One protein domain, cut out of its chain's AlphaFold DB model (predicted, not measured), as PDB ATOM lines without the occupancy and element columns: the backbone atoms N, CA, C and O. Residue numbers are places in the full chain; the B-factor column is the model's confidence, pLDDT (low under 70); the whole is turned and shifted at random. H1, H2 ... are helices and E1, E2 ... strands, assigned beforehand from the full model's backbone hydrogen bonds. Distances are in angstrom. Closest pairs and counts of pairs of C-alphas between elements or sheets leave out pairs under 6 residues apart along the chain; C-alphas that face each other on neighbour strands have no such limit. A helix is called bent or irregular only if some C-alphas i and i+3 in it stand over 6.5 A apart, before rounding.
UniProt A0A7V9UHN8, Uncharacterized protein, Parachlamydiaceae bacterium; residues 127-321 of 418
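This is residues 127 to 321 of the 418 residues of an uncharacterized protein of Parachlamydiaceae bacterium (UniProt A0A7V9UHN8). A twisted sheet of four strands lies between helices: H2 and H3 cover one face, and the long helix H4 packs along the other. H5, H6 and H7 lie beyond H4, and residues 286 to 304 reach out to Lys 300, at one end of the longest axis. The printed part has 195 residues with seven named helices and four named strands, in the order H1 H2 E1 E2 E3 H3 E4 H4 H5 H6 H7; the sheet, E1 E2 E3 E4, is mixed. The class is mixed, helices and strands; the whole is compact, with a radius of gyration of the C-alphas of 16.6 A, and elongated, spanning 53 by 34 by 32 A.

Find C-alpha 166 at (24.340, -15.815, -22.428), where E1, residues 166 to 173, begins and runs 22.6 A. Next come E2, residues 176 to 185, 29.3 A; E3, residues 190 to 197, 23.0 A; and E4, residues 228 to 235, 23.5 A. The helices are H1, residues 127 to 130; H2, residues 150 to 161; H3, residues 202 to 216, 22.1 A; H4, residues 242 to 259, 26.9 A; H5, residues 262 to 273; H6, residues 280 to 285; and H7, residues 305 to 319, 21.2 A, ending at C-alpha 319, (20.875, 4.084, -5.152). H4 is irregular, with C-alphas 243 and 246 8.0 A apart, and H5 only just, with C-alphas 262 and 265 6.9 A apart.

E1 E2 E3 form a meander, each strand the antiparallel neighbour of the one before: look for N 169 and O 180 at 2.8 A, and N 181 and O 194 at 2.9 A. E3 and E4 are parallel, with N 193 and O 230 at 2.8 A; with H3 between, they make a strand-helix-strand unit with a right-handed crossover. There are three layers, helices on both faces: H2, height 9.6 A, and H3, height 8.6 A, on the same face, H4, height 8.0 A, on the opposite one. H5 only grazes the sheet with residues 262 to 265. H4 touches H5 with residues 251 to 256 alone, at a steep tilt of 58 degrees; the closest C-alphas are those of Ile 256 and Ala 264, 5.1 A. H6 touches H7, about perpendicular at 73 degrees; the closest C-alphas, of Phe 280 and Trp 315, are 5.3 A apart. H1 is close to H4 but not clearly touching, with the C-alphas of Ser 127 and Tyr 254 6.9 A apart. In H2 and H7 every O i to N i+4 pair is within hydrogen-bond range; H3 has 10 of 11, H4 12 of 14, H5 5 of 8 and H6 0 of 2, but 3 of 3 O i to N i+3 pairs; H1 is too short for an i+4 pair.

The C-alphas farthest apart, of Gly 224 and Lys 300, are 54.8 A apart. The printed part has no cut; the links H1 to H2, H3 to E4 and H6 to H7 are long. The mean pLDDT of the printed part is 78.6; look for values under 70 in residues 197 to 205, 239 to 244 and 298 to 321, among others.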
ATOM      1  N   SER A 127      20.808  -4.537 -14.953       67.00
ATOM      2  CA  SER A 127      20.020  -5.440 -15.803       67.00
ATOM      3  C   SER A 127      19.150  -4.725 -16.844       67.00
ATOM      4  O   SER A 127      18.966  -5.251 -17.939       67.00
ATOM      5  N   GLN A 128      18.694  -3.499 -16.571       73.19
ATOM      6  CA  GLN A 128      17.851  -2.710 -17.484       73.19
ATOM      7  C   GLN A 128      18.551  -2.389 -18.809       73.19
ATOM      8  O   GLN A 128      17.910  -2.299 -19.853       73.19
ATOM      9  N   LEU A 129      19.882  -2.303 -18.787       77.75
ATOM     10  CA  LEU A 129      20.700  -2.072 -19.978       77.75
ATOM     11  C   LEU A 129      20.657  -3.250 -20.971       77.75
ATOM     12  O   LEU A 129      21.078  -3.094 -22.114       77.75
ATOM     13  N   PHE A 130      20.144  -4.413 -20.555       83.06
ATOM     14  CA  PHE A 130      20.106  -5.644 -21.347       83.06
ATOM     15  C   PHE A 130      18.689  -6.155 -21.624       83.06
ATOM     16  O   PHE A 130      18.550  -7.209 -22.242       83.06
ATOM     17  N   GLU A 131      17.643  -5.429 -21.216       80.69
ATOM     18  CA  GLU A 131      16.244  -5.858 -21.375       80.69
ATOM     19  C   GLU A 131      15.904  -6.205 -22.835       80.69
ATOM     20  O   GLU A 131      15.225  -7.193 -23.112       80.69
ATOM     21  N   ASN A 132      16.481  -5.449 -23.773       84.38
ATOM     22  CA  ASN A 132      16.283  -5.622 -25.209       84.38
ATOM     23  C   ASN A 132      17.460  -6.312 -25.925       84.38
ATOM     24  O   ASN A 132      17.444  -6.405 -27.151       84.38
ATOM     25  N   ASP A 133      18.493  -6.792 -25.216       89.31
ATOM     26  CA  ASP A 133      19.627  -7.451 -25.880       89.31
ATOM     27  C   ASP A 133      19.186  -8.833 -26.406       89.31
ATOM     28  O   ASP A 133      18.784  -9.696 -25.619       89.31
ATOM     29  N   PRO A 134      19.258  -9.108 -27.722       90.94
ATOM     30  CA  PRO A 134      18.783 -10.372 -28.288       90.94
ATOM     31  C   PRO A 134      19.658 -11.576 -27.909       90.94
ATOM     32  O   PRO A 134      19.219 -12.714 -28.040       90.94
ATOM     33  N   HIS A 135      20.876 -11.356 -27.417       93.44
ATOM     34  CA  HIS A 135      21.846 -12.397 -27.084       93.44
ATOM     35  C   HIS A 135      21.990 -12.638 -25.583       93.44
ATOM     36  O   HIS A 135      22.457 -13.710 -25.197       93.44
ATOM     37  N   VAL A 136      21.615 -11.670 -24.747       93.88
ATOM     38  CA  VAL A 136      21.803 -11.731 -23.296       93.88
ATOM     39  C   VAL A 136      20.461 -11.800 -22.574       93.88
ATOM     40  O   VAL A 136      19.495 -11.135 -22.941       93.88
ATOM     41  N   TYR A 137      20.399 -12.631 -21.540       92.38
ATOM     42  CA  TYR A 137      19.332 -12.649 -20.550       92.38
ATOM     43  C   TYR A 137      19.905 -12.227 -19.197       92.38
ATOM     44  O   TYR A 137      20.698 -12.959 -18.605       92.38
ATOM     45  N   PHE A 138      19.516 -11.050 -18.709       87.75
ATOM     46  CA  PHE A 138      19.926 -10.541 -17.402       87.75
ATOM     47  C   PHE A 138      18.698  -9.988 -16.666       87.75
ATOM     48  O   PHE A 138      18.347  -8.828 -16.857       87.75
ATOM     49  N   PRO A 139      17.996 -10.813 -15.867       81.44
ATOM     50  CA  PRO A 139      16.778 -10.387 -15.195       81.44
ATOM     51  C   PRO A 139      17.065  -9.479 -13.992       81.44
ATOM     52  O   PRO A 139      18.108  -9.573 -13.340       81.44
ATOM     53  N   PHE A 140      16.085  -8.633 -13.672       69.50
ATOM     54  CA  PHE A 140      16.109  -7.722 -12.521       69.50
ATOM     55  C   PHE A 140      16.097  -8.448 -11.177       69.50
ATOM     56  O   PHE A 140      16.762  -8.030 -10.223       69.50
ATOM     57  N   GLU A 141      15.313  -9.519 -11.101       77.69
ATOM     58  CA  GLU A 141      15.028 -10.251  -9.874       77.69
ATOM     59  C   GLU A 141      16.178 -11.174  -9.460       77.69
ATOM     60  O   GLU A 141      16.922 -11.701 -10.289       77.69
ATOM     61  N   ASP A 142      16.318 -11.352  -8.147       75.94
ATOM     62  CA  ASP A 142      17.178 -12.391  -7.593       75.94
ATOM     63  C   ASP A 142      16.379 -13.705  -7.607       75.94
ATOM     64  O   ASP A 142      15.208 -13.718  -7.226       75.94
ATOM     65  N   ILE A 143      16.991 -14.812  -8.030       78.94
ATOM     66  CA  ILE A 143      16.354 -16.129  -7.960       78.94
ATOM     67  C   ILE A 143      16.668 -16.748  -6.604       78.94
ATOM     68  O   ILE A 143      17.803 -17.156  -6.356       78.94
ATOM     69  N   GLU A 144      15.658 -16.844  -5.741       75.62
ATOM     70  CA  GLU A 144      15.780 -17.549  -4.466       75.62
ATOM     71  C   GLU A 144      15.873 -19.066  -4.672       75.62
ATOM     72  O   GLU A 144      15.039 -19.658  -5.359       75.62
ATOM     73  N   VAL A 145      16.862 -19.707  -4.038       69.06
ATOM     74  CA  VAL A 145      17.174 -21.141  -4.245       69.06
ATOM     75  C   VAL A 145      16.842 -22.032  -3.039       69.06
ATOM     76  O   VAL A 145      17.262 -23.184  -2.965       69.06
ATOM     77  N   HIS A 146      16.048 -21.526  -2.085       57.66
ATOM     78  CA  HIS A 146      15.674 -22.232  -0.839       57.66
ATOM     79  C   HIS A 146      14.837 -23.494  -1.027       57.66
ATOM     80  O   HIS A 146      14.743 -24.298  -0.104       57.66
ATOM     81  N   GLN A 147      14.198 -23.646  -2.185       50.78
ATOM     82  CA  GLN A 147      13.272 -24.742  -2.485       50.78
ATOM     83  C   GLN A 147      13.696 -25.521  -3.739       50.78
ATOM     84  O   GLN A 147      12.867 -26.111  -4.420       50.78
ATOM     85  N   GLY A 148      14.995 -25.534  -4.051       65.31
ATOM     86  CA  GLY A 148      15.534 -26.191  -5.241       65.31
ATOM     87  C   GLY A 148      15.694 -25.249  -6.436       65.31
ATOM     88  O   GLY A 148      15.645 -24.028  -6.304       65.31
ATOM     89  N   PHE A 149      15.941 -25.829  -7.614       83.06
ATOM     90  CA  PHE A 149      16.349 -25.094  -8.818       83.06
ATOM     91  C   PHE A 149      15.206 -24.832  -9.812       83.06
ATOM     92  O   PHE A 149      15.472 -24.386 -10.922       83.06
ATOM     93  N   GLU A 150      13.944 -25.089  -9.458       86.62
ATOM     94  CA  GLU A 150      12.800 -25.022 -10.387       86.62
ATOM     95  C   GLU A 150      12.645 -23.647 -11.051       86.62
ATOM     96  O   GLU A 150      12.545 -23.552 -12.275       86.62
ATOM     97  N   ASN A 151      12.727 -22.569 -10.265       85.31
ATOM     98  CA  ASN A 151      12.676 -21.204 -10.794       85.31
ATOM     99  C   ASN A 151      13.845 -20.925 -11.748       85.31
ATOM    100  O   ASN A 151      13.646 -20.378 -12.832       85.31
ATOM    101  N   LEU A 152      15.059 -21.345 -11.375       88.25
ATOM    102  CA  LEU A 152      16.247 -21.206 -12.218       88.25
ATOM    103  C   LEU A 152      16.084 -21.979 -13.535       88.25
ATOM    104  O   LEU A 152      16.327 -21.422 -14.604       88.25
ATOM    105  N   ILE A 153      15.618 -23.228 -13.466       92.69
ATOM    106  CA  ILE A 153      15.322 -24.085 -14.620       92.69
ATOM    107  C   ILE A 153      14.316 -23.397 -15.544       92.69
ATOM    108  O   ILE A 153      14.560 -23.312 -16.747       92.69
ATOM    109  N   GLY A 154      13.220 -22.861 -14.998       91.75
ATOM    110  CA  GLY A 154      12.205 -22.148 -15.770       91.75
ATOM    111  C   GLY A 154      12.780 -20.941 -16.515       91.75
ATOM    112  O   GLY A 154      12.540 -20.782 -17.713       91.75
ATOM    113  N   LYS A 155      13.604 -20.125 -15.843       92.25
ATOM    114  CA  LYS A 155      14.245 -18.956 -16.467       92.25
ATOM    115  C   LYS A 155      15.257 -19.341 -17.542       92.25
ATOM    116  O   LYS A 155      15.258 -18.736 -18.610       92.25
ATOM    117  N   LEU A 156      16.099 -20.342 -17.290       94.50
ATOM    118  CA  LEU A 156      17.088 -20.804 -18.267       94.50
ATOM    119  C   LEU A 156      16.418 -21.473 -19.470       94.50
ATOM    120  O   LEU A 156      16.823 -21.226 -20.603       94.50
ATOM    121  N   SER A 157      15.357 -22.251 -19.245       95.31
ATOM    122  CA  SER A 157      14.551 -22.843 -20.315       95.31
ATOM    123  C   SER A 157      13.937 -21.772 -21.216       95.31
ATOM    124  O   SER A 157      14.093 -21.824 -22.437       95.31
ATOM    125  N   ALA A 158      13.327 -20.737 -20.630       94.31
ATOM    126  CA  ALA A 158      12.801 -19.603 -21.386       94.31
ATOM    127  C   ALA A 158      13.909 -18.852 -22.148       94.31
ATOM    128  O   ALA A 158      13.760 -18.571 -23.334       94.31
ATOM    129  N   ALA A 159      15.046 -18.572 -21.505       94.62
ATOM    130  CA  ALA A 159      16.144 -17.845 -22.134       94.62
ATOM    131  C   ALA A 159      16.729 -18.604 -23.339       94.62
ATOM    132  O   ALA A 159      16.855 -18.048 -24.431       94.62
ATOM    133  N   PHE A 160      17.069 -19.884 -23.180       95.81
ATOM    134  CA  PHE A 160      17.725 -20.643 -24.247       95.81
ATOM    135  C   PHE A 160      16.766 -21.066 -25.364       95.81
ATOM    136  O   PHE A 160      17.172 -21.074 -26.529       95.81
ATOM    137  N   SER A 161      15.488 -21.319 -25.057       94.69
ATOM    138  CA  SER A 161      14.458 -21.539 -26.088       94.69
ATOM    139  C   SER A 161      14.204 -20.292 -26.944       94.69
ATOM    140  O   SER A 161      13.893 -20.410 -28.125       94.69
ATOM    141  N   GLN A 162      14.427 -19.093 -26.401       94.56
ATOM    142  CA  GLN A 162      14.400 -17.833 -27.155       94.56
ATOM    143  C   GLN A 162      15.711 -17.537 -27.904       94.56
ATOM    144  O   GLN A 162      15.811 -16.535 -28.609       94.56
ATOM    145  N   GLY A 163      16.729 -18.393 -27.778       93.19
ATOM    146  CA  GLY A 163      17.992 -18.254 -28.500       93.19
ATOM    147  C   GLY A 163      19.014 -17.324 -27.855       93.19
ATOM    148  O   GLY A 163      19.950 -16.899 -28.538       93.19
ATOM    149  N   LYS A 164      18.863 -17.017 -26.562       94.06
ATOM    150  CA  LYS A 164      19.875 -16.273 -25.806       94.06
ATOM    151  C   LYS A 164      21.180 -17.073 -25.777       94.06
ATOM    152  O   LYS A 164      21.179 -18.280 -25.565       94.06
ATOM    153  N   VAL A 165      22.303 -16.397 -25.998       94.44
ATOM    154  CA  VAL A 165      23.649 -17.001 -26.005       94.44
ATOM    155  C   VAL A 165      24.269 -16.962 -24.608       94.44
ATOM    156  O   VAL A 165      25.106 -17.795 -24.266       94.44
ATOM    157  N   LEU A 166      23.854 -16.002 -23.785       96.00
ATOM    158  CA  LEU A 166      24.340 -15.815 -22.428       96.00
ATOM    159  C   LEU A 166      23.167 -15.505 -21.498       96.00
ATOM    160  O   LEU A 166      22.349 -14.642 -21.802       96.00
ATOM    161  N   ALA A 167      23.120 -16.160 -20.344       94.75
ATOM    162  CA  ALA A 167      22.236 -15.808 -19.242       94.75
ATOM    163  C   ALA A 167      23.076 -15.494 -18.001       94.75
ATOM    164  O   ALA A 167      23.895 -16.310 -17.594       94.75
ATOM    165  N   THR A 168      22.888 -14.326 -17.394       92.31
ATOM    166  CA  THR A 168      23.553 -13.923 -16.146       92.31
ATOM    167  C   THR A 168      22.493 -13.634 -15.099       92.31
ATOM    168  O   THR A 168      21.640 -12.775 -15.305       92.31
ATOM    169  N   ILE A 169      22.517 -14.356 -13.989       90.25
ATOM    170  CA  ILE A 169      21.441 -14.381 -13.004       90.25
ATOM    171  C   ILE A 169      22.045 -14.210 -11.616       90.25
ATOM    172  O   ILE A 169      23.030 -14.859 -11.272       90.25
ATOM    173  N   LYS A 170      21.424 -13.364 -10.797       86.50
ATOM    174  CA  LYS A 170      21.712 -13.315  -9.365       86.50
ATOM    175  C   LYS A 170      20.959 -14.452  -8.693       86.50
ATOM    176  O   LYS A 170      19.731 -14.460  -8.710       86.50
ATOM    177  N   ILE A 171      21.675 -15.404  -8.119       83.88
ATOM    178  CA  ILE A 171      21.073 -16.443  -7.283       83.88
ATOM    179  C   ILE A 171      21.202 -16.014  -5.831       83.88
ATOM    180  O   ILE A 171      22.219 -15.441  -5.441       83.88
ATOM    181  N   SER A 172      20.167 -16.223  -5.030       78.44
ATOM    182  CA  SER A 172      20.180 -15.819  -3.632       78.44
ATOM    183  C   SER A 172      19.680 -16.918  -2.712       78.44
ATOM    184  O   SER A 172      18.757 -17.678  -3.001       78.44
ATOM    185  N   ASN A 173      20.295 -16.975  -1.543       69.31
ATOM    186  CA  ASN A 173      19.633 -17.457  -0.354       69.31
ATOM    187  C   ASN A 173      19.278 -16.229   0.521       69.31
ATOM    188  O   ASN A 173      19.627 -15.093   0.215       69.31
ATOM    189  N   LYS A 174      18.546 -16.433   1.617       64.50
ATOM    190  CA  LYS A 174      17.922 -15.393   2.454       64.50
ATOM    191  C   LYS A 174      18.970 -14.437   3.034       64.50
ATOM    192  O   LYS A 174      18.616 -13.353   3.479       64.50
ATOM    193  N   SER A 175      20.239 -14.846   3.049       66.25
ATOM    194  CA  SER A 175      21.363 -14.113   3.626       66.25
ATOM    195  C   SER A 175      22.519 -13.850   2.652       66.25
ATOM    196  O   SER A 175      23.421 -13.087   2.996       66.25
ATOM    197  N   HIS A 176      22.529 -14.445   1.458       73.12
ATOM    198  CA  HIS A 176      23.659 -14.397   0.531       73.12
ATOM    199  C   HIS A 176      23.207 -14.360  -0.927       73.12
ATOM    200  O   HIS A 176      22.193 -14.951  -1.281       73.12
ATOM    201  N   CYS A 177      23.971 -13.689  -1.784       77.56
ATOM    202  CA  CYS A 177      23.678 -13.573  -3.205       77.56
ATOM    203  C   CYS A 177      24.950 -13.731  -4.041       77.56
ATOM    204  O   CYS A 177      25.983 -13.144  -3.733       77.56
ATOM    205  N   GLU A 178      24.853 -14.509  -5.107       84.62
ATOM    206  CA  GLU A 178      25.953 -14.898  -5.980       84.62
ATOM    207  C   GLU A 178      25.582 -14.575  -7.428       84.62
ATOM    208  O   GLU A 178      24.403 -14.529  -7.786       84.62
ATOM    209  N   CYS A 179      26.583 -14.361  -8.281       88.31
ATOM    210  CA  CYS A 179      26.335 -14.292  -9.720       88.31
ATOM    211  C   CYS A 179      26.497 -15.691 -10.315       88.31
ATOM    212  O   CYS A 179      27.535 -16.323 -10.136       88.31
ATOM    213  N   ALA A 180      25.499 -16.159 -11.053       90.44
ATOM    214  CA  ALA A 180      25.558 -17.366 -11.861       90.44
ATOM    215  C   ALA A 180      25.444 -16.973 -13.334       90.44
ATOM    216  O   ALA A 180      24.488 -16.316 -13.742       90.44
ATOM    217  N   SER A 181      26.437 -17.335 -14.138       92.62
ATOM    218  CA  SER A 181      26.478 -16.988 -15.560       92.62
ATOM    219  C   SER A 181      26.606 -18.233 -16.418       92.62
ATOM    220  O   SER A 181      27.475 -19.056 -16.162       92.62
ATOM    221  N   PHE A 182      25.771 -18.335 -17.447       94.62
ATOM    222  CA  PHE A 182      25.545 -19.509 -18.283       94.62
ATOM    223  C   PHE A 182      25.730 -19.127 -19.750       94.62
ATOM    224  O   PHE A 182      24.955 -18.330 -20.279       94.62
ATOM    225  N   ARG A 183      26.739 -19.676 -20.424       95.62
ATOM    226  CA  ARG A 183      27.017 -19.404 -21.836       95.62
ATOM    227  C   ARG A 183      26.726 -20.630 -22.679       95.62
ATOM    228  O   ARG A 183      27.352 -21.668 -22.501       95.62
ATOM    229  N   TYR A 184      25.826 -20.467 -23.635       94.94
ATOM    230  CA  TYR A 184      25.490 -21.490 -24.608       94.94
ATOM    231  C   TYR A 184      26.541 -21.562 -25.724       94.94
ATOM    232  O   TYR A 184      26.952 -20.545 -26.291       94.94
ATOM    233  N   ASN A 185      26.960 -22.784 -26.035       91.69
ATOM    234  CA  ASN A 185      27.801 -23.144 -27.161       91.69
ATOM    235  C   ASN A 185      26.959 -23.958 -28.152       91.69
ATOM    236  O   ASN A 185      26.636 -25.120 -27.891       91.69
ATOM    237  N   ALA A 186      26.608 -23.330 -29.276       87.50
ATOM    238  CA  ALA A 186      25.728 -23.916 -30.282       87.50
ATOM    239  C   ALA A 186      26.317 -25.178 -30.924       87.50
ATOM    240  O   ALA A 186      25.588 -26.140 -31.130       87.50
ATOM    241  N   ASP A 187      27.629 -25.207 -31.164       87.56
ATOM    242  CA  ASP A 187      28.285 -26.313 -31.871       87.56
ATOM    243  C   ASP A 187      28.251 -27.618 -31.068       87.56
ATOM    244  O   ASP A 187      28.256 -28.712 -31.628       87.56
ATOM    245  N   LYS A 188      28.241 -27.505 -29.737       86.75
ATOM    246  CA  LYS A 188      28.277 -28.649 -28.814       86.75
ATOM    247  C   LYS A 188      26.944 -28.898 -28.114       86.75
ATOM    248  O   LYS A 188      26.831 -29.870 -27.374       86.75
ATOM    249  N   HIS A 189      25.963 -28.013 -28.299       86.56
ATOM    250  CA  HIS A 189      24.740 -27.946 -27.493       86.56
ATOM    251  C   HIS A 189      25.029 -27.998 -25.983       86.56
ATOM    252  O   HIS A 189      24.307 -28.622 -25.201       86.56
ATOM    253  N   THR A 190      26.115 -27.346 -25.564       83.69
ATOM    254  CA  THR A 190      26.507 -27.265 -24.157       83.69
ATOM    255  C   THR A 190      26.266 -25.875 -23.604       83.69
ATOM    256  O   THR A 190      26.317 -24.880 -24.324       83.69
ATOM    257  N   VAL A 191      26.028 -25.797 -22.302       82.50
ATOM    258  CA  VAL A 191      26.090 -24.555 -21.544       82.50
ATOM    259  C   VAL A 191      27.206 -24.681 -20.527       82.50
ATOM    260  O   VAL A 191      27.107 -25.469 -19.589       82.50
ATOM    261  N   ASP A 192      28.243 -23.873 -20.707       81.94
ATOM    262  CA  ASP A 192      29.261 -23.688 -19.682       81.94
ATOM    263  C   ASP A 192      28.733 -22.670 -18.673       81.94
ATOM    264  O   ASP A 192      28.221 -21.617 -19.066       81.94
ATOM    265  N   PHE A 193      28.851 -22.949 -17.378       81.06
ATOM    266  CA  PHE A 193      28.450 -21.999 -16.353       81.06
ATOM    267  C   PHE A 193      29.482 -21.805 -15.255       81.06
ATOM    268  O   PHE A 193      30.282 -22.686 -14.932       81.06
ATOM    269  N   ILE A 194      29.464 -20.604 -14.683       79.94
ATOM    270  CA  ILE A 194      30.280 -20.245 -13.532       79.94
ATOM    271  C   ILE A 194      29.385 -19.625 -12.466       79.94
ATOM    272  O   ILE A 194      28.593 -18.730 -12.768       79.94
ATOM    273  N   ILE A 195      29.533 -20.103 -11.231       74.19
ATOM    274  CA  ILE A 195      28.977 -19.470 -10.033       74.19
ATOM    275  C   ILE A 195      30.106 -18.720  -9.326       74.19
ATOM    276  O   ILE A 195      31.171 -19.287  -9.080       74.19
ATOM    277  N   PHE A 196      29.863 -17.452  -9.004       74.12
ATOM    278  CA  PHE A 196      30.804 -16.568  -8.328       74.12
ATOM    279  C   PHE A 196      30.301 -16.229  -6.928       74.12
ATOM    280  O   PHE A 196      29.290 -15.534  -6.797       74.12
ATOM    281  N   ALA A 197      31.056 -16.622  -5.902       64.12
ATOM    282  CA  ALA A 197      30.903 -16.058  -4.565       64.12
ATOM    283  C   ALA A 197      32.253 -15.619  -3.985       64.12
ATOM    284  O   ALA A 197      33.313 -15.763  -4.604       64.12
ATOM    285  N   GLY A 198      32.188 -14.990  -2.813       49.78
ATOM    286  CA  GLY A 198      33.364 -14.606  -2.034       49.78
ATOM    287  C   GLY A 198      33.425 -15.267  -0.659       49.78
ATOM    288  O   GLY A 198      34.068 -14.726   0.230       49.78
ATOM    289  N   LEU A 199      32.744 -16.402  -0.455       43.09
ATOM    290  CA  LEU A 199      32.851 -17.208   0.767       43.09
ATOM    291  C   LEU A 199      32.985 -18.710   0.421       43.09
ATOM    292  O   LEU A 199      32.560 -19.174  -0.631       43.09
ATOM    293  N   THR A 200      33.705 -19.431   1.276       43.88
ATOM    294  CA  THR A 200      34.463 -20.683   1.053       43.88
ATOM    295  C   THR A 200      33.667 -21.979   0.808       43.88
ATOM    296  O   THR A 200      32.559 -22.126   1.306       43.88
ATOM    297  N   ASP A 201      34.317 -22.939   0.129       41.91
ATOM    298  CA  ASP A 201      34.237 -24.423   0.054       41.91
ATOM    299  C   ASP A 201      32.891 -25.182   0.058       41.91
ATOM    300  O   ASP A 201      32.767 -26.197  -0.627       41.91
ATOM    301  N   ILE A 202      31.852 -24.704   0.744       46.78
ATOM    302  CA  ILE A 202      30.507 -25.317   0.755       46.78
ATOM    303  C   ILE A 202      29.825 -25.191  -0.628       46.78
ATOM    304  O   ILE A 202      28.893 -25.926  -0.954       46.78
ATOM    305  N   HIS A 203      30.335 -24.307  -1.486       62.47
ATOM    306  CA  HIS A 203      29.708 -23.913  -2.746       62.47
ATOM    307  C   HIS A 203      30.117 -24.766  -3.964       62.47
ATOM    308  O   HIS A 203      29.429 -24.737  -4.985       62.47
ATOM    309  N   THR A 204      31.168 -25.594  -3.874       60.06
ATOM    310  CA  THR A 204      31.519 -26.522  -4.974       60.06
ATOM    311  C   THR A 204      30.475 -27.632  -5.106       60.06
ATOM    312  O   THR A 204      29.949 -27.856  -6.192       60.06
ATOM    313  N   ALA A 205      30.076 -28.245  -3.983       65.31
ATOM    314  CA  ALA A 205      28.995 -29.237  -3.956       65.31
ATOM    315  C   ALA A 205      27.653 -28.650  -4.433       65.31
ATOM    316  O   ALA A 205      26.818 -29.347  -5.009       65.31
ATOM    317  N   TYR A 206      27.457 -27.347  -4.220       73.44
ATOM    318  CA  TYR A 206      26.297 -26.616  -4.711       73.44
ATOM    319  C   TYR A 206      26.311 -26.450  -6.242       73.44
ATOM    320  O   TYR A 206      25.278 -26.661  -6.880       73.44
ATOM    321  N   ALA A 207      27.469 -26.162  -6.849       78.94
ATOM    322  CA  ALA A 207      27.619 -26.129  -8.306       78.94
ATOM    323  C   ALA A 207      27.369 -27.508  -8.945       78.94
ATOM    324  O   ALA A 207      26.657 -27.591  -9.947       78.94
ATOM    325  N   ASP A 208      27.870 -28.585  -8.332       82.94
ATOM    326  CA  ASP A 208      27.627 -29.960  -8.797       82.94
ATOM    327  C   ASP A 208      26.141 -30.339  -8.695       82.94
ATOM    328  O   ASP A 208      25.557 -30.895  -9.630       82.94
ATOM    329  N   SER A 209      25.494 -29.994  -7.577       84.62
ATOM    330  CA  SER A 209      24.056 -30.205  -7.383       84.62
ATOM    331  C   SER A 209      23.226 -29.438  -8.419       84.62
ATOM    332  O   SER A 209      22.318 -30.013  -9.026       84.62
ATOM    333  N   MET A 210      23.581 -28.176  -8.688       87.00
ATOM    334  CA  MET A 210      22.944 -27.360  -9.722       87.00
ATOM    335  C   MET A 210      23.129 -27.976 -11.110       87.00
ATOM    336  O   MET A 210      22.158 -28.115 -11.848       87.00
ATOM    337  N   GLN A 211      24.348 -28.397 -11.458       90.69
ATOM    338  CA  GLN A 211      24.635 -29.047 -12.738       90.69
ATOM    339  C   GLN A 211      23.760 -30.289 -12.940       90.69
ATOM    340  O   GLN A 211      23.157 -30.462 -14.001       90.69
ATOM    341  N   ASN A 212      23.662 -31.143 -11.920       90.94
ATOM    342  CA  ASN A 212      22.855 -32.356 -11.981       90.94
ATOM    343  C   ASN A 212      21.367 -32.038 -12.171       90.94
ATOM    344  O   ASN A 212      20.735 -32.617 -13.053       90.94
ATOM    345  N   ALA A 213      20.827 -31.080 -11.413       90.06
ATOM    346  CA  ALA A 213      19.435 -30.659 -11.544       90.06
ATOM    347  C   ALA A 213      19.128 -30.083 -12.940       90.06
ATOM    348  O   ALA A 213      18.129 -30.453 -13.559       90.06
ATOM    349  N   LEU A 214      20.009 -29.236 -13.481       92.75
ATOM    350  CA  LEU A 214      19.851 -28.656 -14.820       92.75
ATOM    351  C   LEU A 214      19.907 -29.725 -15.924       92.75
ATOM    352  O   LEU A 214      19.108 -29.692 -16.861       92.75
ATOM    353  N   ASN A 215      20.797 -30.712 -15.795       94.50
ATOM    354  CA  ASN A 215      20.914 -31.817 -16.753       94.50
ATOM    355  C   ASN A 215      19.733 -32.801 -16.698       94.50
ATOM    356  O   ASN A 215      19.369 -33.386 -17.726       94.50
ATOM    357  N   GLN A 216      19.111 -32.963 -15.527       94.25
ATOM    358  CA  GLN A 216      17.882 -33.741 -15.349       94.25
ATOM    359  C   GLN A 216      16.649 -33.023 -15.915       94.25
ATOM    360  O   GLN A 216      15.739 -33.680 -16.420       94.25
ATOM    361  N   ALA A 217      16.640 -31.687 -15.906       92.88
ATOM    362  CA  ALA A 217      15.517 -30.874 -16.373       92.88
ATOM    363  C   ALA A 217      15.271 -30.914 -17.895       92.88
ATOM    364  O   ALA A 217      14.254 -30.405 -18.359       92.88
ATOM    365  N   ASN A 218      16.175 -31.515 -18.684       91.50
ATOM    366  CA  ASN A 218      16.049 -31.650 -20.144       91.50
ATOM    367  C   ASN A 218      15.766 -30.321 -20.872       91.50
ATOM    368  O   ASN A 218      14.970 -30.280 -21.813       91.50
ATOM    369  N   ILE A 219      16.423 -29.238 -20.447       94.94
ATOM    370  CA  ILE A 219      16.300 -27.923 -21.088       94.94
ATOM    371  C   ILE A 219      16.698 -28.026 -22.567       94.94
ATOM    372  O   ILE A 219      17.658 -28.720 -22.915       94.94
ATOM    373  N   LYS A 220      15.953 -27.334 -23.435       95.75
ATOM    374  CA  LYS A 220      16.167 -27.324 -24.885       95.75
ATOM    375  C   LYS A 220      16.565 -25.943 -25.394       95.75
ATOM    376  O   LYS A 220      16.155 -24.929 -24.834       95.75
ATOM    377  N   ASP A 221      17.353 -25.921 -26.462       94.06
ATOM    378  CA  ASP A 221      17.663 -24.699 -27.201       94.06
ATOM    379  C   ASP A 221      16.501 -24.271 -28.116       94.06
ATOM    380  O   ASP A 221      15.474 -24.948 -28.223       94.06
ATOM    381  N   LYS A 222      16.674 -23.139 -28.806       95.00
ATOM    382  CA  LYS A 222      15.691 -22.596 -29.758       95.00
ATOM    383  C   LYS A 222      15.338 -23.528 -30.924       95.00
ATOM    384  O   LYS A 222      14.343 -23.298 -31.602       95.00
ATOM    385  N   PHE A 223      16.158 -24.543 -31.183       94.50
ATOM    386  CA  PHE A 223      15.946 -25.534 -32.237       94.50
ATOM    387  C   PHE A 223      15.363 -26.847 -31.692       94.50
ATOM    388  O   PHE A 223      15.113 -27.775 -32.456       94.50
ATOM    389  N   GLY A 224      15.122 -26.934 -30.381       94.31
ATOM    390  CA  GLY A 224      14.576 -28.114 -29.724       94.31
ATOM    391  C   GLY A 224      15.618 -29.163 -29.330       94.31
ATOM    392  O   GLY A 224      15.224 -30.220 -28.824       94.31
ATOM    393  N   ASN A 225      16.918 -28.898 -29.503       94.94
ATOM    394  CA  ASN A 225      17.964 -29.829 -29.079       94.94
ATOM    395  C   ASN A 225      18.161 -29.747 -27.570       94.94
ATOM    396  O   ASN A 225      18.126 -28.662 -26.986       94.94
ATOM    397  N   LYS A 226      18.401 -30.898 -26.937       95.50
ATOM    398  CA  LYS A 226      18.719 -30.952 -25.509       95.50
ATOM    399  C   LYS A 226      20.064 -30.272 -25.248       95.50
ATOM    400  O   LYS A 226      21.056 -30.582 -25.901       95.50
ATOM    401  N   ILE A 227      20.085 -29.406 -24.242       95.31
ATOM    402  CA  ILE A 227      21.284 -28.741 -23.744       95.31
ATOM    403  C   ILE A 227      21.899 -29.568 -22.615       95.31
ATOM    404  O   ILE A 227      21.188 -30.069 -21.741       95.31
ATOM    405  N   THR A 228      23.227 -29.673 -22.616       96.00
ATOM    406  CA  THR A 228      24.002 -30.253 -21.509       96.00
ATOM    407  C   THR A 228      24.771 -29.162 -20.769       96.00
ATOM    408  O   THR A 228      25.488 -28.378 -21.381       96.00
ATOM    409  N   PHE A 229      24.647 -29.107 -19.449       93.81
ATOM    410  CA  PHE A 229      25.282 -28.112 -18.591       93.81
ATOM    411  C   PHE A 229      26.587 -28.649 -18.004       93.81
ATOM    412  O   PHE A 229      26.627 -29.772 -17.494       93.81
ATOM    413  N   SER A 230      27.629 -27.818 -18.039       92.06
ATOM    414  CA  SER A 230      28.912 -28.037 -17.375       92.06
ATOM    415  C   SER A 230      29.267 -26.808 -16.546       92.06
ATOM    416  O   SER A 230      29.286 -25.691 -17.057       92.06
ATOM    417  N   GLY A 231      29.500 -26.998 -15.253       85.62
ATOM    418  CA  GLY A 231      29.626 -25.922 -14.286       85.62
ATOM    419  C   GLY A 231      30.917 -25.949 -13.502       85.62
ATOM    420  O   GLY A 231      31.504 -27.004 -13.273       85.62
ATOM    421  N   LYS A 232      31.322 -24.779 -13.016       86.25
ATOM    422  CA  LYS A 232      32.307 -24.677 -11.940       86.25
ATOM    423  C   LYS A 232      31.995 -23.531 -10.992       86.25
ATOM    424  O   LYS A 232      31.444 -22.504 -11.384       86.25
ATOM    425  N   TYR A 233      32.416 -23.694  -9.750       84.31
ATOM    426  CA  TYR A 233      32.444 -22.619  -8.773       84.31
ATOM    427  C   TYR A 233      33.779 -21.862  -8.853       84.31
ATOM    428  O   TYR A 233      34.837 -22.476  -9.015       84.31
ATOM    429  N   VAL A 234      33.741 -20.532  -8.760       82.25
ATOM    430  CA  VAL A 234      34.930 -19.672  -8.719       82.25
ATOM    431  C   VAL A 234      34.842 -18.746  -7.510       82.25
ATOM    432  O   VAL A 234      34.033 -17.820  -7.477       82.25
ATOM    433  N   ASP A 235      35.735 -18.965  -6.544       79.31
ATOM    434  CA  ASP A 235      35.980 -18.012  -5.461       79.31
ATOM    435  C   ASP A 235      36.861 -16.866  -5.971       79.31
ATOM    436  O   ASP A 235      38.051 -17.032  -6.255       79.31
ATOM    437  N   THR A 236      36.257 -15.684  -6.067       75.44
ATOM    438  CA  THR A 236      36.938 -14.477  -6.555       75.44
ATOM    439  C   THR A 236      37.852 -13.843  -5.505       75.44
ATOM    440  O   THR A 236      38.724 -13.042  -5.850       75.44
ATOM    441  N   GLY A 237      37.674 -14.191  -4.225       71.88
ATOM    442  CA  GLY A 237      38.374 -13.580  -3.096       71.88
ATOM    443  C   GLY A 237      38.023 -12.106  -2.862       71.88
ATOM    444  O   GLY A 237      38.676 -11.458  -2.047       71.88
ATOM    445  N   LEU A 238      37.021 -11.568  -3.572       70.25
ATOM    446  CA  LEU A 238      36.684 -10.147  -3.534       70.25
ATOM    447  C   LEU A 238      35.899  -9.771  -2.270       70.25
ATOM    448  O   LEU A 238      36.127  -8.712  -1.696       70.25
ATOM    449  N   GLN A 239      34.954 -10.602  -1.830       64.88
ATOM    450  CA  GLN A 239      34.079 -10.275  -0.706       64.88
ATOM    451  C   GLN A 239      34.667 -10.774   0.618       64.88
ATOM    452  O   GLN A 239      34.967 -11.950   0.754       64.88
ATOM    453  N   ARG A 240      34.775  -9.895   1.623       56.41
ATOM    454  CA  ARG A 240      35.278 -10.249   2.970       56.41
ATOM    455  C   ARG A 240      34.236 -10.170   4.090       56.41
ATOM    456  O   ARG A 240      34.542 -10.476   5.235       56.41
ATOM    457  N   GLY A 241      32.997  -9.793   3.768       53.16
ATOM    458  CA  GLY A 241      31.877  -9.730   4.715       53.16
ATOM    459  C   GLY A 241      30.526  -9.853   4.011       53.16
ATOM    460  O   GLY A 241      30.415  -9.495   2.844       53.16
ATOM    461  N   GLY A 242      29.488 -10.353   4.690       52.41
ATOM    462  CA  GLY A 242      28.233 -10.804   4.059       52.41
ATOM    463  C   GLY A 242      27.340  -9.724   3.421       52.41
ATOM    464  O   GLY A 242      26.506 -10.040   2.579       52.41
ATOM    465  N   HIS A 243      27.534  -8.445   3.747       56.25
ATOM    466  CA  HIS A 243      26.542  -7.382   3.505       56.25
ATOM    467  C   HIS A 243      26.543  -6.768   2.091       56.25
ATOM    468  O   HIS A 243      25.648  -5.992   1.747       56.25
ATOM    469  N   HIS A 244      27.522  -7.113   1.247       65.12
ATOM    470  CA  HIS A 244      27.654  -6.564  -0.112       65.12
ATOM    471  C   HIS A 244      27.511  -7.617  -1.223       65.12
ATOM    472  O   HIS A 244      27.686  -7.284  -2.393       65.12
ATOM    473  N   CYS A 245      27.129  -8.854  -0.879       71.19
ATOM    474  CA  CYS A 245      27.052  -9.991  -1.809       71.19
ATOM    475  C   CYS A 245      26.189  -9.687  -3.041       71.19
ATOM    476  O   CYS A 245      26.650  -9.823  -4.167       71.19
ATOM    477  N   LYS A 246      24.989  -9.131  -2.839       75.00
ATOM    478  CA  LYS A 246      24.071  -8.755  -3.927       75.00
ATOM    479  C   LYS A 246      24.665  -7.737  -4.904       75.00
ATOM    480  O   LYS A 246      24.435  -7.832  -6.105       75.00
ATOM    481  N   ARG A 247      25.440  -6.772  -4.401       74.88
ATOM    482  CA  ARG A 247      26.059  -5.712  -5.220       74.88
ATOM    483  C   ARG A 247      27.223  -6.261  -6.035       74.88
ATOM    484  O   ARG A 247      27.352  -5.964  -7.215       74.88
ATOM    485  N   ILE A 248      28.040  -7.093  -5.400       77.00
ATOM    486  CA  ILE A 248      29.150  -7.783  -6.054       77.00
ATOM    487  C   ILE A 248      28.619  -8.724  -7.144       77.00
ATOM    488  O   ILE A 248      29.126  -8.714  -8.263       77.00
ATOM    489  N   ALA A 249      27.557  -9.477  -6.850       80.81
ATOM    490  CA  ALA A 249      26.886 -10.329  -7.822       80.81
ATOM    491  C   ALA A 249      26.341  -9.521  -9.013       80.81
ATOM    492  O   ALA A 249      26.572  -9.892 -10.161       80.81
ATOM    493  N   GLU A 250      25.677  -8.386  -8.756       83.62
ATOM    494  CA  GLU A 250      25.179  -7.487  -9.805       83.62
ATOM    495  C   GLU A 250      26.313  -6.951 -10.696       83.62
ATOM    496  O   GLU A 250      26.179  -6.973 -11.919       83.62
ATOM    497  N   LEU A 251      27.447  -6.549 -10.111       83.81
ATOM    498  CA  LEU A 251      28.625  -6.083 -10.850       83.81
ATOM    499  C   LEU A 251      29.223  -7.169 -11.754       83.81
ATOM    500  O   LEU A 251      29.519  -6.906 -12.921       83.81
ATOM    501  N   TYR A 252      29.395  -8.391 -11.244       87.69
ATOM    502  CA  TYR A 252      29.907  -9.498 -12.056       87.69
ATOM    503  C   TYR A 252      28.961  -9.844 -13.197       87.69
ATOM    504  O   TYR A 252      29.402  -9.981 -14.338       87.69
ATOM    505  N   CYS A 253      27.665  -9.949 -12.902       87.94
ATOM    506  CA  CYS A 253      26.657 -10.263 -13.903       87.94
ATOM    507  C   CYS A 253      26.609  -9.171 -14.983       87.94
ATOM    508  O   CYS A 253      26.640  -9.502 -16.166       87.94
ATOM    509  N   TYR A 254      26.679  -7.889 -14.603       88.38
ATOM    510  CA  TYR A 254      26.815  -6.779 -15.549       88.38
ATOM    511  C   TYR A 254      28.054  -6.914 -16.436       88.38
ATOM    512  O   TYR A 254      27.940  -6.845 -17.659       88.38
ATOM    513  N   GLN A 255      29.235  -7.134 -15.854       87.69
ATOM    514  CA  GLN A 255      30.464  -7.177 -16.641       87.69
ATOM    515  C   GLN A 255      30.495  -8.390 -17.585       87.69
ATOM    516  O   GLN A 255      30.989  -8.286 -18.707       87.69
ATOM    517  N   ILE A 256      29.940  -9.532 -17.172       90.69
ATOM    518  CA  ILE A 256      29.813 -10.730 -18.015       90.69
ATOM    519  C   ILE A 256      28.798 -10.511 -19.139       90.69
ATOM    520  O   ILE A 256      29.082 -10.882 -20.280       90.69
ATOM    521  N   ALA A 257      27.665  -9.872 -18.843       90.38
ATOM    522  CA  ALA A 257      26.648  -9.491 -19.817       90.38
ATOM    523  C   ALA A 257      27.202  -8.515 -20.868       90.38
ATOM    524  O   ALA A 257      27.112  -8.786 -22.066       90.38
ATOM    525  N   LYS A 258      27.854  -7.435 -20.422       88.56
ATOM    526  CA  LYS A 258      28.488  -6.406 -21.265       88.56
ATOM    527  C   LYS A 258      29.484  -7.009 -22.252       88.56
ATOM    528  O   LYS A 258      29.493  -6.666 -23.428       88.56
ATOM    529  N   GLU A 259      30.315  -7.927 -21.772       89.56
ATOM    530  CA  GLU A 259      31.402  -8.536 -22.546       89.56
ATOM    531  C   GLU A 259      30.987  -9.806 -23.288       89.56
ATOM    532  O   GLU A 259      31.784 -10.387 -24.027       89.56
ATOM    533  N   LYS A 260      29.764 -10.288 -23.043       91.12
ATOM    534  CA  LYS A 260      29.229 -11.554 -23.560       91.12
ATOM    535  C   LYS A 260      30.188 -12.730 -23.328       91.12
ATOM    536  O   LYS A 260      30.316 -13.642 -24.149       91.12
ATOM    537  N   CYS A 261      30.904 -12.698 -22.201       89.81
ATOM    538  CA  CYS A 261      32.021 -13.593 -21.928       89.81
ATOM    539  C   CYS A 261      32.095 -13.964 -20.450       89.81
ATOM    540  O   CYS A 261      32.305 -13.104 -19.598       89.81
ATOM    541  N   LEU A 262      32.031 -15.269 -20.158       88.62
ATOM    542  CA  LEU A 262      32.169 -15.782 -18.794       88.62
ATOM    543  C   LEU A 262      33.477 -15.339 -18.139       88.62
ATOM    544  O   LEU A 262      33.480 -15.098 -16.947       88.62
ATOM    545  N   GLY A 263      34.570 -15.184 -18.898       88.62
ATOM    546  CA  GLY A 263      35.875 -14.751 -18.381       88.62
ATOM    547  C   GLY A 263      35.952 -13.278 -17.963       88.62
ATOM    548  O   GLY A 263      36.978 -12.854 -17.435       88.62
ATOM    549  N   ALA A 264      34.895 -12.489 -18.173       88.94
ATOM    550  CA  ALA A 264      34.896 -11.064 -17.865       88.94
ATOM    551  C   ALA A 264      34.961 -10.751 -16.359       88.94
ATOM    552  O   ALA A 264      35.390  -9.657 -15.999       88.94
ATOM    553  N   PHE A 265      34.643 -11.711 -15.476       86.88
ATOM    554  CA  PHE A 265      34.848 -11.557 -14.027       86.88
ATOM    555  C   PHE A 265      36.305 -11.221 -13.674       86.88
ATOM    556  O   PHE A 265      36.559 -10.446 -12.754       86.88
ATOM    557  N   LYS A 266      37.273 -11.733 -14.452       89.50
ATOM    558  CA  LYS A 266      38.701 -11.460 -14.248       89.50
ATOM    559  C   LYS A 266      39.027  -9.978 -14.404       89.50
ATOM    560  O   LYS A 266      39.946  -9.483 -13.756       89.50
ATOM    561  N   LYS A 267      38.271  -9.261 -15.247       88.38
ATOM    562  CA  LYS A 267      38.419  -7.812 -15.442       88.38
ATOM    563  C   LYS A 267      37.948  -7.039 -14.216       88.38
ATOM    564  O   LYS A 267      38.590  -6.070 -13.843       88.38
ATOM    565  N   VAL A 268      36.868  -7.493 -13.576       86.75
ATOM    566  CA  VAL A 268      36.377  -6.903 -12.322       86.75
ATOM    567  C   VAL A 268      37.438  -7.052 -11.233       86.75
ATOM    568  O   VAL A 268      37.833  -6.056 -10.635       86.75
ATOM    569  N   ASN A 269      37.974  -8.263 -11.043       85.69
ATOM    570  CA  ASN A 269      39.072  -8.493 -10.097       85.69
ATOM    571  C   ASN A 269      40.288  -7.620 -10.430       85.69
ATOM    572  O   ASN A 269      40.845  -6.963  -9.557       85.69
ATOM    573  N   GLY A 270      40.673  -7.576 -11.706       86.62
ATOM    574  CA  GLY A 270      41.788  -6.770 -12.190       86.62
ATOM    575  C   GLY A 270      41.627  -5.295 -11.855       86.62
ATOM    576  O   GLY A 270      42.522  -4.679 -11.287       86.62
ATOM    577  N   ALA A 271      40.451  -4.744 -12.133       84.62
ATOM    578  CA  ALA A 271      40.143  -3.347 -11.885       84.62
ATOM    579  C   ALA A 271      40.081  -3.015 -10.379       84.62
ATOM    580  O   ALA A 271      40.519  -1.934  -9.988       84.62
ATOM    581  N   PHE A 272      39.651  -3.942  -9.511       80.81
ATOM    582  CA  PHE A 272      39.803  -3.782  -8.056       80.81
ATOM    583  C   PHE A 272      41.269  -3.827  -7.616       80.81
ATOM    584  O   PHE A 272      41.708  -2.960  -6.863       80.81
ATOM    585  N   TYR A 273      42.043  -4.800  -8.105       80.12
ATOM    586  CA  TYR A 273      43.463  -4.939  -7.772       80.12
ATOM    587  C   TYR A 273      44.279  -3.717  -8.195       80.12
ATOM    588  O   TYR A 273      45.151  -3.255  -7.460       80.12
ATOM    589  N   GLN A 274      43.957  -3.161  -9.359       79.25
ATOM    590  CA  GLN A 274      44.581  -1.958  -9.900       79.25
ATOM    591  C   GLN A 274      43.958  -0.664  -9.405       79.25
ATOM    592  O   GLN A 274      44.361   0.402  -9.862       79.25
ATOM    593  N   GLN A 275      42.998  -0.746  -8.482       76.94
ATOM    594  CA  GLN A 275      42.377   0.423  -7.878       76.94
ATOM    595  C   GLN A 275      41.718   1.370  -8.900       76.94
ATOM    596  O   GLN A 275      41.721   2.582  -8.714       76.94
ATOM    597  N   GLN A 276      41.167   0.816  -9.981       77.56
ATOM    598  CA  GLN A 276      40.525   1.557 -11.074       77.56
ATOM    599  C   GLN A 276      39.021   1.762 -10.862       77.56
ATOM    600  O   GLN A 276      38.398   2.528 -11.592       77.56
ATOM    601  N   ILE A 277      38.429   1.054  -9.898       75.44
ATOM    602  CA  ILE A 277      37.014   1.173  -9.550       75.44
ATOM    603  C   ILE A 277      36.914   1.979  -8.257       75.44
ATOM    604  O   ILE A 277      37.152   1.447  -7.172       75.44
ATOM    605  N   GLU A 278      36.555   3.255  -8.375       70.12
ATOM    606  CA  GLU A 278      36.394   4.160  -7.229       70.12
ATOM    607  C   GLU A 278      34.952   4.665  -7.098       70.12
ATOM    608  O   GLU A 278      34.503   4.976  -5.996       70.12
ATOM    609  N   SER A 279      34.205   4.678  -8.205       66.44
ATOM    610  CA  SER A 279      32.824   5.149  -8.282       66.44
ATOM    611  C   SER A 279      31.911   4.180  -9.041       66.44
ATOM    612  O   SER A 279      32.372   3.306  -9.782       66.44
ATOM    613  N   PHE A 280      30.592   4.371  -8.918       65.25
ATOM    614  CA  PHE A 280      29.604   3.668  -9.745       65.25
ATOM    615  C   PHE A 280      29.869   3.857 -11.247       65.25
ATOM    616  O   PHE A 280      29.808   2.893 -11.998       65.25
ATOM    617  N   SER A 281      30.231   5.066 -11.688       71.19
ATOM    618  CA  SER A 281      30.463   5.361 -13.113       71.19
ATOM    619  C   SER A 281      31.649   4.601 -13.719       71.19
ATOM    620  O   SER A 281      31.717   4.399 -14.932       71.19
ATOM    621  N   ASP A 282      32.589   4.145 -12.889       76.19
ATOM    622  CA  ASP A 282      33.781   3.453 -13.374       76.19
ATOM    623  C   ASP A 282      33.474   2.038 -13.856       76.19
ATOM    624  O   ASP A 282      34.244   1.481 -14.639       76.19
ATOM    625  N   VAL A 283      32.322   1.470 -13.482       77.00
ATOM    626  CA  VAL A 283      31.934   0.127 -13.939       77.00
ATOM    627  C   VAL A 283      31.742   0.057 -15.446       77.00
ATOM    628  O   VAL A 283      32.093  -0.937 -16.084       77.00
ATOM    629  N   GLU A 284      31.287   1.151 -16.051       78.06
ATOM    630  CA  GLU A 284      31.161   1.267 -17.502       78.06
ATOM    631  C   GLU A 284      32.530   1.330 -18.193       78.06
ATOM    632  O   GLU A 284      32.660   0.935 -19.353       78.06
ATOM    633  N   LYS A 285      33.577   1.748 -17.477       78.44
ATOM    634  CA  LYS A 285      34.947   1.880 -17.993       78.44
ATOM    635  C   LYS A 285      35.782   0.613 -17.807       78.44
ATOM    636  O   LYS A 285      36.849   0.508 -18.415       78.44
ATOM    637  N   ILE A 286      35.308  -0.363 -17.020       81.06
ATOM    638  CA  ILE A 286      36.002  -1.647 -16.839       81.06
ATOM    639  C   ILE A 286      36.195  -2.300 -18.214       81.06
ATOM    640  O   ILE A 286      35.231  -2.635 -18.915       81.06
ATOM    641  N   SER A 287      37.467  -2.473 -18.578       73.75
ATOM    642  CA  SER A 287      37.942  -3.038 -19.842       73.75
ATOM    643  C   SER A 287      39.072  -4.047 -19.586       73.75
ATOM    644  O   SER A 287      39.411  -4.341 -18.441       73.75
ATOM    645  N   LEU A 288      39.642  -4.645 -20.640       62.50
ATOM    646  CA  LEU A 288      40.627  -5.741 -20.559       62.50
ATOM    647  C   LEU A 288      41.995  -5.362 -19.978       62.50
ATOM    648  O   LEU A 288      42.908  -6.173 -20.091       62.50
ATOM    649  N   ALA A 289      42.156  -4.180 -19.381       58.84
ATOM    650  CA  ALA A 289      43.468  -3.620 -19.096       58.84
ATOM    651  C   ALA A 289      44.380  -4.599 -18.342       58.84
ATOM    652  O   ALA A 289      45.516  -4.739 -18.772       58.84
ATOM    653  N   ASN A 290      43.892  -5.336 -17.324       74.31
ATOM    654  CA  ASN A 290      44.680  -6.363 -16.617       74.31
ATOM    655  C   ASN A 290      43.808  -7.429 -15.912       74.31
ATOM    656  O   ASN A 290      43.526  -7.297 -14.722       74.31
ATOM    657  N   PRO A 291      43.347  -8.487 -16.601       84.75
ATOM    658  CA  PRO A 291      42.525  -9.526 -15.986       84.75
ATOM    659  C   PRO A 291      43.325 -10.361 -14.973       84.75
ATOM    660  O   PRO A 291      44.432 -10.798 -15.275       84.75
ATOM    661  N   ILE A 292      42.735 -10.653 -13.810       84.31
ATOM    662  CA  ILE A 292      43.307 -11.590 -12.828       84.31
ATOM    663  C   ILE A 292      42.280 -12.641 -12.399       84.31
ATOM    664  O   ILE A 292      41.101 -12.348 -12.199       84.31
ATOM    665  N   ASP A 293      42.740 -13.879 -12.242       80.38
ATOM    666  CA  ASP A 293      41.871 -15.024 -11.941       80.38
ATOM    667  C   ASP A 293      41.338 -14.981 -10.511       80.38
ATOM    668  O   ASP A 293      40.165 -15.261 -10.270       80.38
ATOM    669  N   LYS A 294      42.192 -14.577  -9.572       79.00
ATOM    670  CA  LYS A 294      41.870 -14.428  -8.158       79.00
ATOM    671  C   LYS A 294      42.573 -13.193  -7.613       79.00
ATOM    672  O   LYS A 294      43.706 -12.909  -8.003       79.00
ATOM    673  N   MET A 295      41.906 -12.474  -6.712       75.38
ATOM    674  CA  MET A 295      42.529 -11.364  -5.998       75.38
ATOM    675  C   MET A 295      43.720 -11.881  -5.171       75.38
ATOM    676  O   MET A 295      43.540 -12.806  -4.370       75.38
ATOM    677  N   PRO A 296      44.930 -11.319  -5.334       74.81
ATOM    678  CA  PRO A 296      46.050 -11.664  -4.471       74.81
ATOM    679  C   PRO A 296      45.782 -11.203  -3.033       74.81
ATOM    680  O   PRO A 296      44.973 -10.304  -2.777       74.81
ATOM    681  N   ALA A 297      46.484 -11.816  -2.077       72.25
ATOM    682  CA  ALA A 297      46.406 -11.403  -0.682       72.25
ATOM    683  C   ALA A 297      46.744  -9.900  -0.545       72.25
ATOM    684  O   ALA A 297      47.644  -9.417  -1.237       72.25
ATOM    685  N   PRO A 298      46.043  -9.149   0.322       65.31
ATOM    686  CA  PRO A 298      46.343  -7.743   0.544       65.31
ATOM    687  C   PRO A 298      47.775  -7.580   1.032       65.31
ATOM    688  O   PRO A 298      48.230  -8.303   1.921       65.31
ATOM    689  N   THR A 299      48.461  -6.591   0.478       65.62
ATOM    690  CA  THR A 299      49.783  -6.164   0.931       65.62
ATOM    691  C   THR A 299      49.661  -4.800   1.607       65.62
ATOM    692  O   THR A 299      48.670  -4.091   1.427       65.62
ATOM    693  N   LYS A 300      50.675  -4.398   2.386       64.25
ATOM    694  CA  LYS A 300      50.714  -3.049   2.984       64.25
ATOM    695  C   LYS A 300      50.667  -1.934   1.927       64.25
ATOM    696  O   LYS A 300      50.151  -0.862   2.210       64.25
ATOM    697  N   GLU A 301      51.197  -2.202   0.737       60.06
ATOM    698  CA  GLU A 301      51.289  -1.262  -0.388       60.06
ATOM    699  C   GLU A 301      49.998  -1.187  -1.211       60.06
ATOM    700  O   GLU A 301      49.748  -0.192  -1.884       60.06
ATOM    701  N   ASN A 302      49.154  -2.221  -1.143       59.03
ATOM    702  CA  ASN A 302      47.878  -2.263  -1.843       59.03
ATOM    703  C   ASN A 302      46.775  -2.814  -0.922       59.03
ATOM    704  O   ASN A 302      46.366  -3.976  -1.057       59.03
ATOM    705  N   PRO A 303      46.296  -1.997   0.040       61.47
ATOM    706  CA  PRO A 303      45.168  -2.347   0.887       61.47
ATOM    707  C   PRO A 303      43.871  -2.161   0.090       61.47
ATOM    708  O   PRO A 303      43.133  -1.193   0.281       61.47
ATOM    709  N   TRP A 304      43.594  -3.086  -0.829       62.88
ATOM    710  CA  TRP A 304      42.443  -3.012  -1.735       62.88
ATOM    711  C   TRP A 304      41.079  -2.910  -1.013       62.88
ATOM    712  O   TRP A 304      40.115  -2.422  -1.604       62.88
ATOM    713  N   ASP A 305      41.022  -3.236   0.284       61.09
ATOM    714  CA  ASP A 305      39.875  -3.016   1.179       61.09
ATOM    715  C   ASP A 305      39.388  -1.541   1.209       61.09
ATOM    716  O   ASP A 305      38.188  -1.289   1.306       61.09
ATOM    717  N   GLN A 306      40.279  -0.542   1.095       56.91
ATOM    718  CA  GLN A 306      39.906   0.881   1.240       56.91
ATOM    719  C   GLN A 306      39.117   1.439   0.046       56.91
ATOM    720  O   GLN A 306      38.150   2.178   0.229       56.91
ATOM    721  N   LYS A 307      39.497   1.085  -1.184       60.34
ATOM    722  CA  LYS A 307      38.811   1.569  -2.396       60.34
ATOM    723  C   LYS A 307      37.600   0.731  -2.760       60.34
ATOM    724  O   LYS A 307      36.603   1.277  -3.212       60.34
ATOM    725  N   GLN A 308      37.633  -0.566  -2.458       62.25
ATOM    726  CA  GLN A 308      36.431  -1.391  -2.473       62.25
ATOM    727  C   GLN A 308      35.338  -0.783  -1.574       62.25
ATOM    728  O   GLN A 308      34.174  -0.706  -1.968       62.25
ATOM    729  N   TYR A 309      35.723  -0.314  -0.386       59.75
ATOM    730  CA  TYR A 309      34.823   0.398   0.511       59.75
ATOM    731  C   TYR A 309      34.285   1.697  -0.115       59.75
ATOM    732  O   TYR A 309      33.071   1.898  -0.129       59.75
ATOM    733  N   GLY A 310      35.153   2.526  -0.710       58.62
ATOM    734  CA  GLY A 310      34.749   3.733  -1.447       58.62
ATOM    735  C   GLY A 310      33.752   3.450  -2.577       58.62
ATOM    736  O   GLY A 310      32.699   4.086  -2.650       58.62
ATOM    737  N   PHE A 311      34.006   2.416  -3.383       66.75
ATOM    738  CA  PHE A 311      33.090   1.962  -4.424       66.75
ATOM    739  C   PHE A 311      31.723   1.555  -3.854       66.75
ATOM    740  O   PHE A 311      30.693   2.029  -4.338       66.75
ATOM    741  N   PHE A 312      31.678   0.732  -2.799       65.75
ATOM    742  CA  PHE A 312      30.404   0.330  -2.193       65.75
ATOM    743  C   PHE A 312      29.629   1.508  -1.611       65.75
ATOM    744  O   PHE A 312      28.405   1.544  -1.746       65.75
ATOM    745  N   LEU A 313      30.318   2.472  -1.000       56.28
ATOM    746  CA  LEU A 313      29.694   3.702  -0.527       56.28
ATOM    747  C   LEU A 313      29.130   4.536  -1.682       56.28
ATOM    748  O   LEU A 313      27.972   4.946  -1.611       56.28
ATOM    749  N   SER A 314      29.895   4.734  -2.760       56.84
ATOM    750  CA  SER A 314      29.437   5.489  -3.938       56.84
ATOM    751  C   SER A 314      28.192   4.852  -4.572       56.84
ATOM    752  O   SER A 314      27.223   5.536  -4.895       56.84
ATOM    753  N   TRP A 315      28.159   3.519  -4.653       63.09
ATOM    754  CA  TRP A 315      27.027   2.756  -5.172       63.09
ATOM    755  C   TRP A 315      25.778   2.897  -4.295       63.09
ATOM    756  O   TRP A 315      24.656   2.957  -4.799       63.09
ATOM    757  N   ILE A 316      25.951   2.927  -2.968       57.06
ATOM    758  CA  ILE A 316      24.852   3.163  -2.021       57.06
ATOM    759  C   ILE A 316      24.274   4.561  -2.230       57.06
ATOM    760  O   ILE A 316      23.060   4.698  -2.343       57.06
ATOM    761  N   CYS A 317      25.135   5.572  -2.327       53.09
ATOM    762  CA  CYS A 317      24.711   6.959  -2.491       53.09
ATOM    763  C   CYS A 317      23.950   7.151  -3.803       53.09
ATOM    764  O   CYS A 317      22.843   7.684  -3.786       53.09
ATOM    765  N   TYR A 318      24.449   6.565  -4.893       54.06
ATOM    766  CA  TYR A 318      23.740   6.507  -6.167       54.06
ATOM    767  C   TYR A 318      22.331   5.892  -6.041       54.06
ATOM    768  O   TYR A 318      21.351   6.487  -6.484       54.06
ATOM    769  N   LYS A 319      22.188   4.734  -5.374       53.09
ATOM    770  CA  LYS A 319      20.875   4.084  -5.152       53.09
ATOM    771  C   LYS A 319      19.925   4.910  -4.279       53.09
ATOM    772  O   LYS A 319      18.717   4.732  -4.371       53.09
ATOM    773  N   CYS A 320      20.459   5.784  -3.432       50.91
ATOM    774  CA  CYS A 320      19.686   6.717  -2.618       50.91
ATOM    775  C   CYS A 320      19.371   8.037  -3.348       50.91
ATOM    776  O   CYS A 320      18.826   8.943  -2.724       50.91
ATOM    777  N   GLY A 321      19.706   8.160  -4.639       51.00
ATOM    778  CA  GLY A 321      19.498   9.380  -5.422       51.00
ATOM    779  C   GLY A 321      20.487  10.505  -5.095       51.00
ATOM    780  O   GLY A 321      20.230  11.658  -5.427       51.00
TER     781      GLY A 321